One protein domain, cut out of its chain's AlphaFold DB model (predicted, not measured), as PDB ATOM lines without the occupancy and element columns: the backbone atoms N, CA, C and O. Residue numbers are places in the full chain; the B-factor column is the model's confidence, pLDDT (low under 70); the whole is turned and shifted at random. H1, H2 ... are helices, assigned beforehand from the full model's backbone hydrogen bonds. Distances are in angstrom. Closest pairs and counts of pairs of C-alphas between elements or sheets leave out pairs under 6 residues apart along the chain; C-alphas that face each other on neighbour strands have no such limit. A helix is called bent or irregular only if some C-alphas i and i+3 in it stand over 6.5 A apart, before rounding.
ATOM      1  N   GLN A 228     -31.188   2.255  22.003       50.31
ATOM      2  CA  GLN A 228     -31.639   0.858  21.936       50.31
ATOM      3  C   GLN A 228     -30.658  -0.115  22.603       50.31
ATOM      4  O   GLN A 228     -31.078  -0.958  23.384       50.31
ATOM      5  N   ARG A 229     -29.337   0.042  22.414       50.25
ATOM      6  CA  ARG A 229     -28.336  -0.769  23.145       50.25
ATOM      7  C   ARG A 229     -28.327  -0.479  24.652       50.25
ATOM      8  O   ARG A 229     -28.058  -1.390  25.432       50.25
ATOM      9  N   ALA A 230     -28.598   0.758  25.082       53.00
ATOM     10  CA  ALA A 230     -28.725   1.086  26.503       53.00
ATOM     11  C   ALA A 230     -30.007   0.501  27.108       53.00
ATOM     12  O   ALA A 230     -29.932  -0.072  28.192       53.00
ATOM     13  N   LEU A 231     -31.135   0.571  26.394       58.22
ATOM     14  CA  LEU A 231     -32.381  -0.098  26.769       58.22
ATOM     15  C   LEU A 231     -32.196  -1.612  26.830       58.22
ATOM     16  O   LEU A 231     -32.570  -2.221  27.822       58.22
ATOM     17  N   LEU A 232     -31.522  -2.210  25.849       58.69
ATOM     18  CA  LEU A 232     -31.227  -3.639  25.835       58.69
ATOM     19  C   LEU A 232     -30.320  -4.035  27.009       58.69
ATOM     20  O   LEU A 232     -30.626  -4.970  27.740       58.69
ATOM     21  N   LYS A 233     -29.243  -3.282  27.274       64.00
ATOM     22  CA  LYS A 233     -28.388  -3.509  28.455       64.00
ATOM     23  C   LYS A 233     -29.149  -3.328  29.767       64.00
ATOM     24  O   LYS A 233     -28.870  -4.035  30.734       64.00
ATOM     25  N   TRP A 234     -30.074  -2.375  29.826       74.19
ATOM     26  CA  TRP A 234     -30.921  -2.157  30.990       74.19
ATOM     27  C   TRP A 234     -31.900  -3.320  31.184       74.19
ATOM     28  O   TRP A 234     -31.942  -3.874  32.280       74.19
ATOM     29  N   LEU A 235     -32.576  -3.772  30.126       64.50
ATOM     30  CA  LEU A 235     -33.466  -4.937  30.136       64.50
ATOM     31  C   LEU A 235     -32.722  -6.202  30.573       64.50
ATOM     32  O   LEU A 235     -33.157  -6.873  31.504       64.50
ATOM     33  N   VAL A 236     -31.541  -6.469  30.008       68.06
ATOM     34  CA  VAL A 236     -30.687  -7.602  30.405       68.06
ATOM     35  C   VAL A 236     -30.334  -7.539  31.897       68.06
ATOM     36  O   VAL A 236     -30.368  -8.557  32.590       68.06
ATOM     37  N   ARG A 237     -30.050  -6.347  32.442       70.88
ATOM     38  CA  ARG A 237     -29.800  -6.177  33.885       70.88
ATOM     39  C   ARG A 237     -31.042  -6.429  34.736       70.88
ATOM     40  O   ARG A 237     -30.896  -7.007  35.813       70.88
ATOM     41  N   GLN A 238     -32.228  -6.007  34.293       72.75
ATOM     42  CA  GLN A 238     -33.472  -6.267  35.024       72.75
ATOM     43  C   GLN A 238     -33.808  -7.758  35.029       72.75
ATOM     44  O   GLN A 238     -34.040  -8.321  36.097       72.75
ATOM     45  N   VAL A 239     -33.697  -8.430  33.880       70.12
ATOM     46  CA  VAL A 239     -33.881  -9.886  33.775       70.12
ATOM     47  C   VAL A 239     -32.908 -10.621  34.705       70.12
ATOM     48  O   VAL A 239     -33.318 -11.474  35.489       70.12
ATOM     49  N   ALA A 240     -31.631 -10.228  34.735       70.44
ATOM     50  CA  ALA A 240     -30.642 -10.829  35.633       70.44
ATOM     51  C   ALA A 240     -30.914 -10.578  37.133       70.44
ATOM     52  O   ALA A 240     -30.467 -11.355  37.982       70.44
ATOM     53  N   ARG A 241     -31.598  -9.483  37.498       74.94
ATOM     54  CA  ARG A 241     -32.050  -9.235  38.881       74.94
ATOM     55  C   ARG A 241     -33.239 -10.120  39.237       74.94
ATOM     56  O   ARG A 241     -33.213 -10.739  40.297       74.94
ATOM     57  N   ILE A 242     -34.212 -10.225  38.336       75.38
ATOM     58  CA  ILE A 242     -35.393 -11.080  38.497       75.38
ATOM     59  C   ILE A 242     -34.964 -12.540  38.681       75.38
ATOM     60  O   ILE A 242     -35.347 -13.164  39.665       75.38
ATOM     61  N   ILE A 243     -34.061 -13.053  37.837       73.50
ATOM     62  CA  ILE A 243     -33.524 -14.421  37.957       73.50
ATOM     63  C   ILE A 243     -32.866 -14.659  39.327       73.50
ATOM     64  O   ILE A 243     -33.065 -15.706  39.944       73.50
ATOM     65  N   ARG A 244     -32.097 -13.691  39.846       76.25
ATOM     66  CA  ARG A 244     -31.467 -13.809  41.174       76.25
ATOM     67  C   ARG A 244     -32.483 -13.821  42.314       76.25
ATOM     68  O   ARG A 244     -32.282 -14.561  43.275       76.25
ATOM     69  N   LEU A 245     -33.541 -13.016  42.221       77.12
ATOM     70  CA  LEU A 245     -34.620 -13.002  43.210       77.12
ATOM     71  C   LEU A 245     -35.388 -14.322  43.200       77.12
ATOM     72  O   LEU A 245     -35.565 -14.922  44.255       77.12
ATOM     73  N   LEU A 246     -35.732 -14.824  42.015       73.88
ATOM     74  CA  LEU A 246     -36.399 -16.114  41.865       73.88
ATOM     75  C   LEU A 246     -35.576 -17.239  42.466       73.88
ATOM     76  O   LEU A 246     -36.104 -18.000  43.264       73.88
ATOM     77  N   ARG A 247     -34.265 -17.274  42.189       77.19
ATOM     78  CA  ARG A 247     -33.361 -18.263  42.784       77.19
ATOM     79  C   ARG A 247     -33.429 -18.245  44.315       77.19
ATOM     80  O   ARG A 247     -33.498 -19.309  44.926       77.19
ATOM     81  N   ARG A 248     -33.435 -17.059  44.939       80.38
ATOM     82  CA  ARG A 248     -33.555 -16.922  46.403       80.38
ATOM     83  C   ARG A 248     -34.896 -17.434  46.920       80.38
ATOM     84  O   ARG A 248     -34.902 -18.157  47.911       80.38
ATOM     85  N   ILE A 249     -35.991 -17.109  46.233       76.38
ATOM     86  CA  ILE A 249     -37.336 -17.572  46.591       76.38
ATOM     87  C   ILE A 249     -37.415 -19.097  46.484       76.38
ATOM     88  O   ILE A 249     -37.802 -19.738  47.452       76.38
ATOM     89  N   THR A 250     -36.953 -19.705  45.385       75.19
ATOM     90  CA  THR A 250     -36.928 -21.174  45.251       75.19
ATOM     91  C   THR A 250     -36.103 -21.851  46.341       75.19
ATOM     92  O   THR A 250     -36.519 -22.883  46.852       75.19
ATOM     93  N   ILE A 251     -34.962 -21.275  46.744       78.94
ATOM     94  CA  ILE A 251     -34.150 -21.825  47.842       78.94
ATOM     95  C   ILE A 251     -34.902 -21.730  49.175       78.94
ATOM     96  O   ILE A 251     -34.861 -22.674  49.962       78.94
ATOM     97  N   GLN A 252     -35.585 -20.612  49.441       76.50
ATOM     98  CA  GLN A 252     -36.395 -20.468  50.651       76.50
ATOM     99  C   GLN A 252     -37.565 -21.448  50.658       76.50
ATOM    100  O   GLN A 252     -37.712 -22.172  51.631       76.50
ATOM    101  N   VAL A 253     -38.325 -21.542  49.566       73.69
ATOM    102  CA  VAL A 253     -39.441 -22.488  49.431       73.69
ATOM    103  C   VAL A 253     -38.956 -23.928  49.611       73.69
ATOM    104  O   VAL A 253     -39.544 -24.667  50.393       73.69
ATOM    105  N   ALA A 254     -37.840 -24.313  48.983       74.31
ATOM    106  CA  ALA A 254     -37.255 -25.642  49.156       74.31
ATOM    107  C   ALA A 254     -36.872 -25.928  50.618       74.31
ATOM    108  O   ALA A 254     -37.131 -27.024  51.108       74.31
ATOM    109  N   ARG A 255     -36.313 -24.945  51.341       80.19
ATOM    110  CA  ARG A 255     -36.055 -25.073  52.785       80.19
ATOM    111  C   ARG A 255     -37.358 -25.232  53.567       80.19
ATOM    112  O   ARG A 255     -37.450 -26.140  54.381       80.19
ATOM    113  N   THR A 256     -38.366 -24.405  53.310       73.38
ATOM    114  CA  THR A 256     -39.644 -24.461  54.034       73.38
ATOM    115  C   THR A 256     -40.358 -25.801  53.834       73.38
ATOM    116  O   THR A 256     -40.840 -26.373  54.808       73.38
ATOM    117  N   ILE A 257     -40.354 -26.347  52.612       71.50
ATOM    118  CA  ILE A 257     -40.893 -27.687  52.315       71.50
ATOM    119  C   ILE A 257     -40.131 -28.762  53.101       71.50
ATOM    120  O   ILE A 257     -40.747 -29.643  53.696       71.50
ATOM    121  N   MET A 258     -38.797 -28.676  53.135       75.69
ATOM    122  CA  MET A 258     -37.940 -29.657  53.807       75.69
ATOM    123  C   MET A 258     -38.158 -29.689  55.328       75.69
ATOM    124  O   MET A 258     -38.063 -30.751  55.933       75.69
ATOM    125  N   TYR A 259     -38.484 -28.545  55.940       78.81
ATOM    126  CA  TYR A 259     -38.700 -28.435  57.388       78.81
ATOM    127  C   TYR A 259     -40.170 -28.566  57.825       78.81
ATOM    128  O   TYR A 259     -40.427 -28.681  59.022       78.81
ATOM    129  N   SER A 260     -41.149 -28.560  56.910       68.69
ATOM    130  CA  SER A 260     -42.566 -28.708  57.278       68.69
ATOM    131  C   SER A 260     -43.409 -29.388  56.181       68.69
ATOM    132  O   SER A 260     -44.043 -28.717  55.363       68.69
ATOM    133  N   PRO A 261     -43.501 -30.735  56.181       65.12
ATOM    134  CA  PRO A 261     -44.202 -31.503  55.142       65.12
ATOM    135  C   PRO A 261     -45.717 -31.254  55.068       65.12
ATOM    136  O   PRO A 261     -46.352 -31.564  54.064       65.12
ATOM    137  N   ARG A 262     -46.319 -30.685  56.124       66.50
ATOM    138  CA  ARG A 262     -47.774 -30.457  56.214       66.50
ATOM    139  C   ARG A 262     -48.302 -29.409  55.224       66.50
ATOM    140  O   ARG A 262     -49.505 -29.350  55.002       66.50
ATOM    141  N   TRP A 263     -47.425 -28.619  54.604       60.09
ATOM    142  CA  TRP A 263     -47.799 -27.556  53.665       60.09
ATOM    143  C   TRP A 263     -48.141 -28.043  52.252       60.09
ATOM    144  O   TRP A 263     -48.721 -27.285  51.483       60.09
ATOM    145  N   LEU A 264     -47.845 -29.300  51.901       57.81
ATOM    146  CA  LEU A 264     -48.082 -29.819  50.546       57.81
ATOM    147  C   LEU A 264     -49.563 -29.844  50.115       57.81
ATOM    148  O   LEU A 264     -49.839 -29.991  48.927       57.81
ATOM    149  N   VAL A 265     -50.505 -29.696  51.051       60.91
ATOM    150  CA  VAL A 265     -51.952 -29.755  50.774       60.91
ATOM    151  C   VAL A 265     -52.602 -28.363  50.759       60.91
ATOM    152  O   VAL A 265     -53.752 -28.241  50.342       60.91
ATOM    153  N   SER A 266     -51.894 -27.299  51.164       73.06
ATOM    154  CA  SER A 266     -52.507 -25.968  51.233       73.06
ATOM    155  C   SER A 266     -52.663 -25.330  49.850       73.06
ATOM    156  O   SER A 266     -51.848 -25.500  48.939       73.06
ATOM    157  N   GLU A 267     -53.740 -24.572  49.690       74.44
ATOM    158  CA  GLU A 267     -54.068 -23.844  48.461       74.44
ATOM    159  C   GLU A 267     -52.994 -22.793  48.120       74.44
ATOM    160  O   GLU A 267     -52.642 -22.596  46.955       74.44
ATOM    161  N   ASP A 268     -52.355 -22.237  49.151       70.69
ATOM    162  CA  ASP A 268     -51.208 -21.335  49.028       70.69
ATOM    163  C   ASP A 268     -50.006 -22.003  48.353       70.69
ATOM    164  O   ASP A 268     -49.316 -21.377  47.544       70.69
ATOM    165  N   PHE A 269     -49.766 -23.290  48.621       70.31
ATOM    166  CA  PHE A 269     -48.679 -24.029  47.986       70.31
ATOM    167  C   PHE A 269     -48.915 -24.197  46.481       70.31
ATOM    168  O   PHE A 269     -47.995 -23.990  45.685       70.31
ATOM    169  N   LYS A 270     -50.156 -24.492  46.072       71.81
ATOM    170  CA  LYS A 270     -50.538 -24.579  44.653       71.81
ATOM    171  C   LYS A 270     -50.349 -23.238  43.944       71.81
ATOM    172  O   LYS A 270     -49.785 -23.209  42.852       71.81
ATOM    173  N   ASN A 271     -50.734 -22.136  44.588       74.88
ATOM    174  CA  ASN A 271     -50.553 -20.788  44.046       74.88
ATOM    175  C   ASN A 271     -49.069 -20.430  43.871       74.88
ATOM    176  O   ASN A 271     -48.674 -19.927  42.819       74.88
ATOM    177  N   ILE A 272     -48.218 -20.757  44.849       72.94
ATOM    178  CA  ILE A 272     -46.764 -20.547  44.749       72.94
ATOM    179  C   ILE A 272     -46.168 -21.372  43.601       72.94
ATOM    180  O   ILE A 272     -45.342 -20.867  42.835       72.94
ATOM    181  N   LEU A 273     -46.593 -22.625  43.443       73.75
ATOM    182  CA  LEU A 273     -46.091 -23.517  42.397       73.75
ATOM    183  C   LEU A 273     -46.517 -23.042  40.999       73.75
ATOM    184  O   LEU A 273     -45.703 -23.039  40.076       73.75
ATOM    185  N   LEU A 274     -47.748 -22.540  40.869       74.44
ATOM    186  CA  LEU A 274     -48.290 -21.981  39.631       74.44
ATOM    187  C   LEU A 274     -47.584 -20.677  39.233       74.44
ATOM    188  O   LEU A 274     -47.179 -20.529  38.082       74.44
ATOM    189  N   VAL A 275     -47.330 -19.774  40.187       75.06
ATOM    190  CA  VAL A 275     -46.527 -18.561  39.949       75.06
ATOM    191  C   VAL A 275     -45.099 -18.926  39.540       75.06
ATOM    192  O   VAL A 275     -44.556 -18.348  38.601       75.06
ATOM    193  N   THR A 276     -44.493 -19.922  40.189       72.31
ATOM    194  CA  THR A 276     -43.132 -20.366  39.854       72.31
ATOM    195  C   THR A 276     -43.075 -20.960  38.442       72.31
ATOM    196  O   THR A 276     -42.183 -20.609  37.671       72.31
ATOM    197  N   ALA A 277     -44.052 -21.791  38.065       72.06
ATOM    198  CA  ALA A 277     -44.168 -22.351  36.719       72.06
ATOM    199  C   ALA A 277     -44.375 -21.262  35.653       72.06
ATOM    200  O   ALA A 277     -43.714 -21.286  34.614       72.06
ATOM    201  N   LEU A 278     -45.223 -20.268  35.934       72.69
ATOM    202  CA  LEU A 278     -45.479 -19.146  35.032       72.69
ATOM    203  C   LEU A 278     -44.215 -18.315  34.798       72.69
ATOM    204  O   LEU A 278     -43.884 -17.966  33.667       72.69
ATOM    205  N   VAL A 279     -43.450 -18.055  35.857       72.50
ATOM    206  CA  VAL A 279     -42.188 -17.325  35.740       72.50
ATOM    207  C   VAL A 279     -41.134 -18.127  34.970       72.50
ATOM    208  O   VAL A 279     -40.434 -17.563  34.130       72.50
ATOM    209  N   VAL A 280     -41.033 -19.440  35.197       73.56
ATOM    210  CA  VAL A 280     -40.143 -20.313  34.413       73.56
ATOM    211  C   VAL A 280     -40.546 -20.310  32.935       73.56
ATOM    212  O   VAL A 280     -39.676 -20.159  32.079       73.56
ATOM    213  N   ALA A 281     -41.843 -20.382  32.627       69.25
ATOM    214  CA  ALA A 281     -42.350 -20.298  31.261       69.25
ATOM    215  C   ALA A 281     -41.988 -18.960  30.594       69.25
ATOM    216  O   ALA A 281     -41.496 -18.958  29.468       69.25
ATOM    217  N   VAL A 282     -42.136 -17.829  31.295       71.94
ATOM    218  CA  VAL A 282     -41.735 -16.499  30.795       71.94
ATOM    219  C   VAL A 282     -40.226 -16.421  30.546       71.94
ATOM    220  O   VAL A 282     -39.791 -15.856  29.543       71.94
ATOM    221  N   VAL A 283     -39.401 -17.003  31.419       70.69
ATOM    222  CA  VAL A 283     -37.941 -17.022  31.235       70.69
ATOM    223  C   VAL A 283     -37.544 -17.892  30.039       70.69
ATOM    224  O   VAL A 283     -36.682 -17.489  29.257       70.69
ATOM    225  N   LEU A 284     -38.170 -19.059  29.864       67.00
ATOM    226  CA  LEU A 284     -37.897 -19.959  28.740       67.00
ATOM    227  C   LEU A 284     -38.352 -19.364  27.403       67.00
ATOM    228  O   LEU A 284     -37.582 -19.395  26.445       67.00
ATOM    229  N   THR A 285     -39.538 -18.751  27.344       69.44
ATOM    230  CA  THR A 285     -40.016 -18.063  26.132       69.44
ATOM    231  C   THR A 285     -39.151 -16.853  25.806       69.44
ATOM    232  O   THR A 285     -38.738 -16.698  24.662       69.44
ATOM    233  N   SER A 286     -38.749 -16.059  26.803       66.88
ATOM    234  CA  SER A 286     -37.806 -14.947  26.607       66.88
ATOM    235  C   SER A 286     -36.459 -15.426  26.056       66.88
ATOM    236  O   SER A 286     -35.857 -14.768  25.210       66.88
ATOM    237  N   ARG A 287     -35.974 -16.588  26.507       67.00
ATOM    238  CA  ARG A 287     -34.718 -17.177  26.035       67.00
ATOM    239  C   ARG A 287     -34.838 -17.735  24.615       67.00
ATOM    240  O   ARG A 287     -33.902 -17.571  23.841       67.00
ATOM    241  N   ALA A 288     -35.979 -18.326  24.260       65.81
ATOM    242  CA  ALA A 288     -36.278 -18.762  22.896       65.81
ATOM    243  C   ALA A 288     -36.398 -17.571  21.928       65.81
ATOM    244  O   ALA A 288     -35.837 -17.607  20.837       65.81
ATOM    245  N   VAL A 289     -37.044 -16.481  22.358       65.25
ATOM    246  CA  VAL A 289     -37.127 -15.222  21.597       65.25
ATOM    247  C   VAL A 289     -35.742 -14.612  21.389       65.25
ATOM    248  O   VAL A 289     -35.443 -14.138  20.299       65.25
ATOM    249  N   LEU A 290     -34.872 -14.654  22.403       66.50
ATOM    250  CA  LEU A 290     -33.491 -14.186  22.277       66.50
ATOM    251  C   LEU A 290     -32.638 -15.088  21.373       66.50
ATOM    252  O   LEU A 290     -31.820 -14.574  20.620       66.50
ATOM    253  N   ALA A 291     -32.824 -16.409  21.425       69.69
ATOM    254  CA  ALA A 291     -32.102 -17.351  20.568       69.69
ATOM    255  C   ALA A 291     -32.506 -17.221  19.092       69.69
ATOM    256  O   ALA A 291     -31.658 -17.325  18.213       69.69
ATOM    257  N   ASN A 292     -33.781 -16.925  18.829       78.19
ATOM    258  CA  ASN A 292     -34.297 -16.668  17.485       78.19
ATOM    259  C   ASN A 292     -34.301 -15.184  17.109       78.19
ATOM    260  O   ASN A 292     -34.911 -14.819  16.105       78.19
ATOM    261  N   TRP A 293     -33.633 -14.319  17.874       70.50
ATOM    262  CA  TRP A 293     -33.692 -12.875  17.652       70.50
ATOM    263  C   TRP A 293     -33.224 -12.491  16.247       70.50
ATOM    264  O   TRP A 293     -33.909 -11.737  15.563       70.50
ATOM    265  N   ASP A 294     -32.127 -13.077  15.771       62.75
ATOM    266  CA  ASP A 294     -31.601 -12.800  14.430       62.75
ATOM    267  C   ASP A 294     -32.544 -13.305  13.319       62.75
ATOM    268  O   ASP A 294     -32.691 -12.657  12.281       62.75
ATOM    269  N   SER A 295     -33.268 -14.405  13.558       71.31
ATOM    270  CA  SER A 295     -34.308 -14.918  12.650       71.31
ATOM    271  C   SER A 295     -35.557 -14.025  12.635       71.31
ATOM    272  O   SER A 295     -36.129 -13.758  11.581       71.31
ATOM    273  N   ILE A 296     -35.966 -13.512  13.797       64.38
ATOM    274  CA  ILE A 296     -37.090 -12.580  13.914       64.38
ATOM    275  C   ILE A 296     -36.735 -11.254  13.235       64.38
ATOM    276  O   ILE A 296     -37.529 -10.731  12.458       64.38
ATOM    277  N   VAL A 297     -35.536 -10.722  13.478       60.59
ATOM    278  CA  VAL A 297     -35.068  -9.471  12.873       60.59
ATOM    279  C   VAL A 297     -34.933  -9.603  11.355       60.59
ATOM    280  O   VAL A 297     -35.360  -8.697  10.645       60.59
ATOM    281  N   SER A 298     -34.391 -10.713  10.845       69.06
ATOM    282  CA  SER A 298     -34.298 -10.957   9.396       69.06
ATOM    283  C   SER A 298     -35.675 -11.076   8.741       69.06
ATOM    284  O   SER A 298     -35.941 -10.333   7.801       69.06
ATOM    285  N   LYS A 299     -36.596 -11.877   9.296       74.06
ATOM    286  CA  LYS A 299     -37.983 -11.950   8.797       74.06
ATOM    287  C   LYS A 299     -38.692 -10.603   8.822       74.06
ATOM    288  O   LYS A 299     -39.376 -10.249   7.869       74.06
TER     289      LYS A 299
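Overview. This is residues 228 to 299 of the 333 residues of an uncharacterized protein of Aliterella atlantica CENA595 (UniProt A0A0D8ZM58). Two long helices make a loose rod: H1 runs out along its length, the chain turns at one end through the short H2, and H3 folds back beside H1 across a gap, the two crossing at a slant. The short H4 follows at the far end of H3. The printed part has 72 residues with four named helices in the order H1, H2, H3, H4, no named strand, and the class all helix. It is only just loose, close to extended, with a radius of gyration of the C-alphas of 16.6 A, and spans 52 by 23 by 15 A.

Arrangement. Start with H1, residues 228 to 259, and look across to H3, residues 267 to 291: they are near each other, with 18 pairs of C-alphas within 10 A and no pair within 8 A. At the turn, H2, residues 261 to 265, is close to H1 but not clearly touching it; their closest C-alphas, those of Ile 257 and Trp 263, are 7.0 A apart. H2 is also close to H3 but not clearly touching, with the closest C-alphas, those of Trp 263 and Phe 269, 6.7 A apart. H3 and H4, residues 293 to 299, meet only through their link. H4 is apart from H1 and from H2. In H1, H3 and H4 every O i to N i+4 pair is within hydrogen-bond range; in H2 it is 0 of 1, beside 1 of 2 O i to N i+3 pairs.

Along the chain. Find C-alpha 228 at (-31.639, 0.858, 21.936); from there H1 runs 46.5 A to C-alpha 259 at (-38.700, -28.435, 57.388). H2 covers 9.1 A and is only just irregular, with C-alphas 262 and 265 6.9 A apart. H3 runs 36.1 A from C-alpha 267, and H4 runs 9.9 A to C-alpha 299 at (-37.983, -11.950, 8.797).

Size, cuts and confidence. The C-alphas of Arg 262 and Ser 298, the two farthest apart, are 52.5 A from each other. The printed part has no cut, and its three links are tight. Residues 228 to 238, 258 to 268 and 287 to 299 stand free. The mean pLDDT of the printed part is 70.0, and 27 residues are under 70, among them residues 228 to 233, 260 to 265 and 284 to 291.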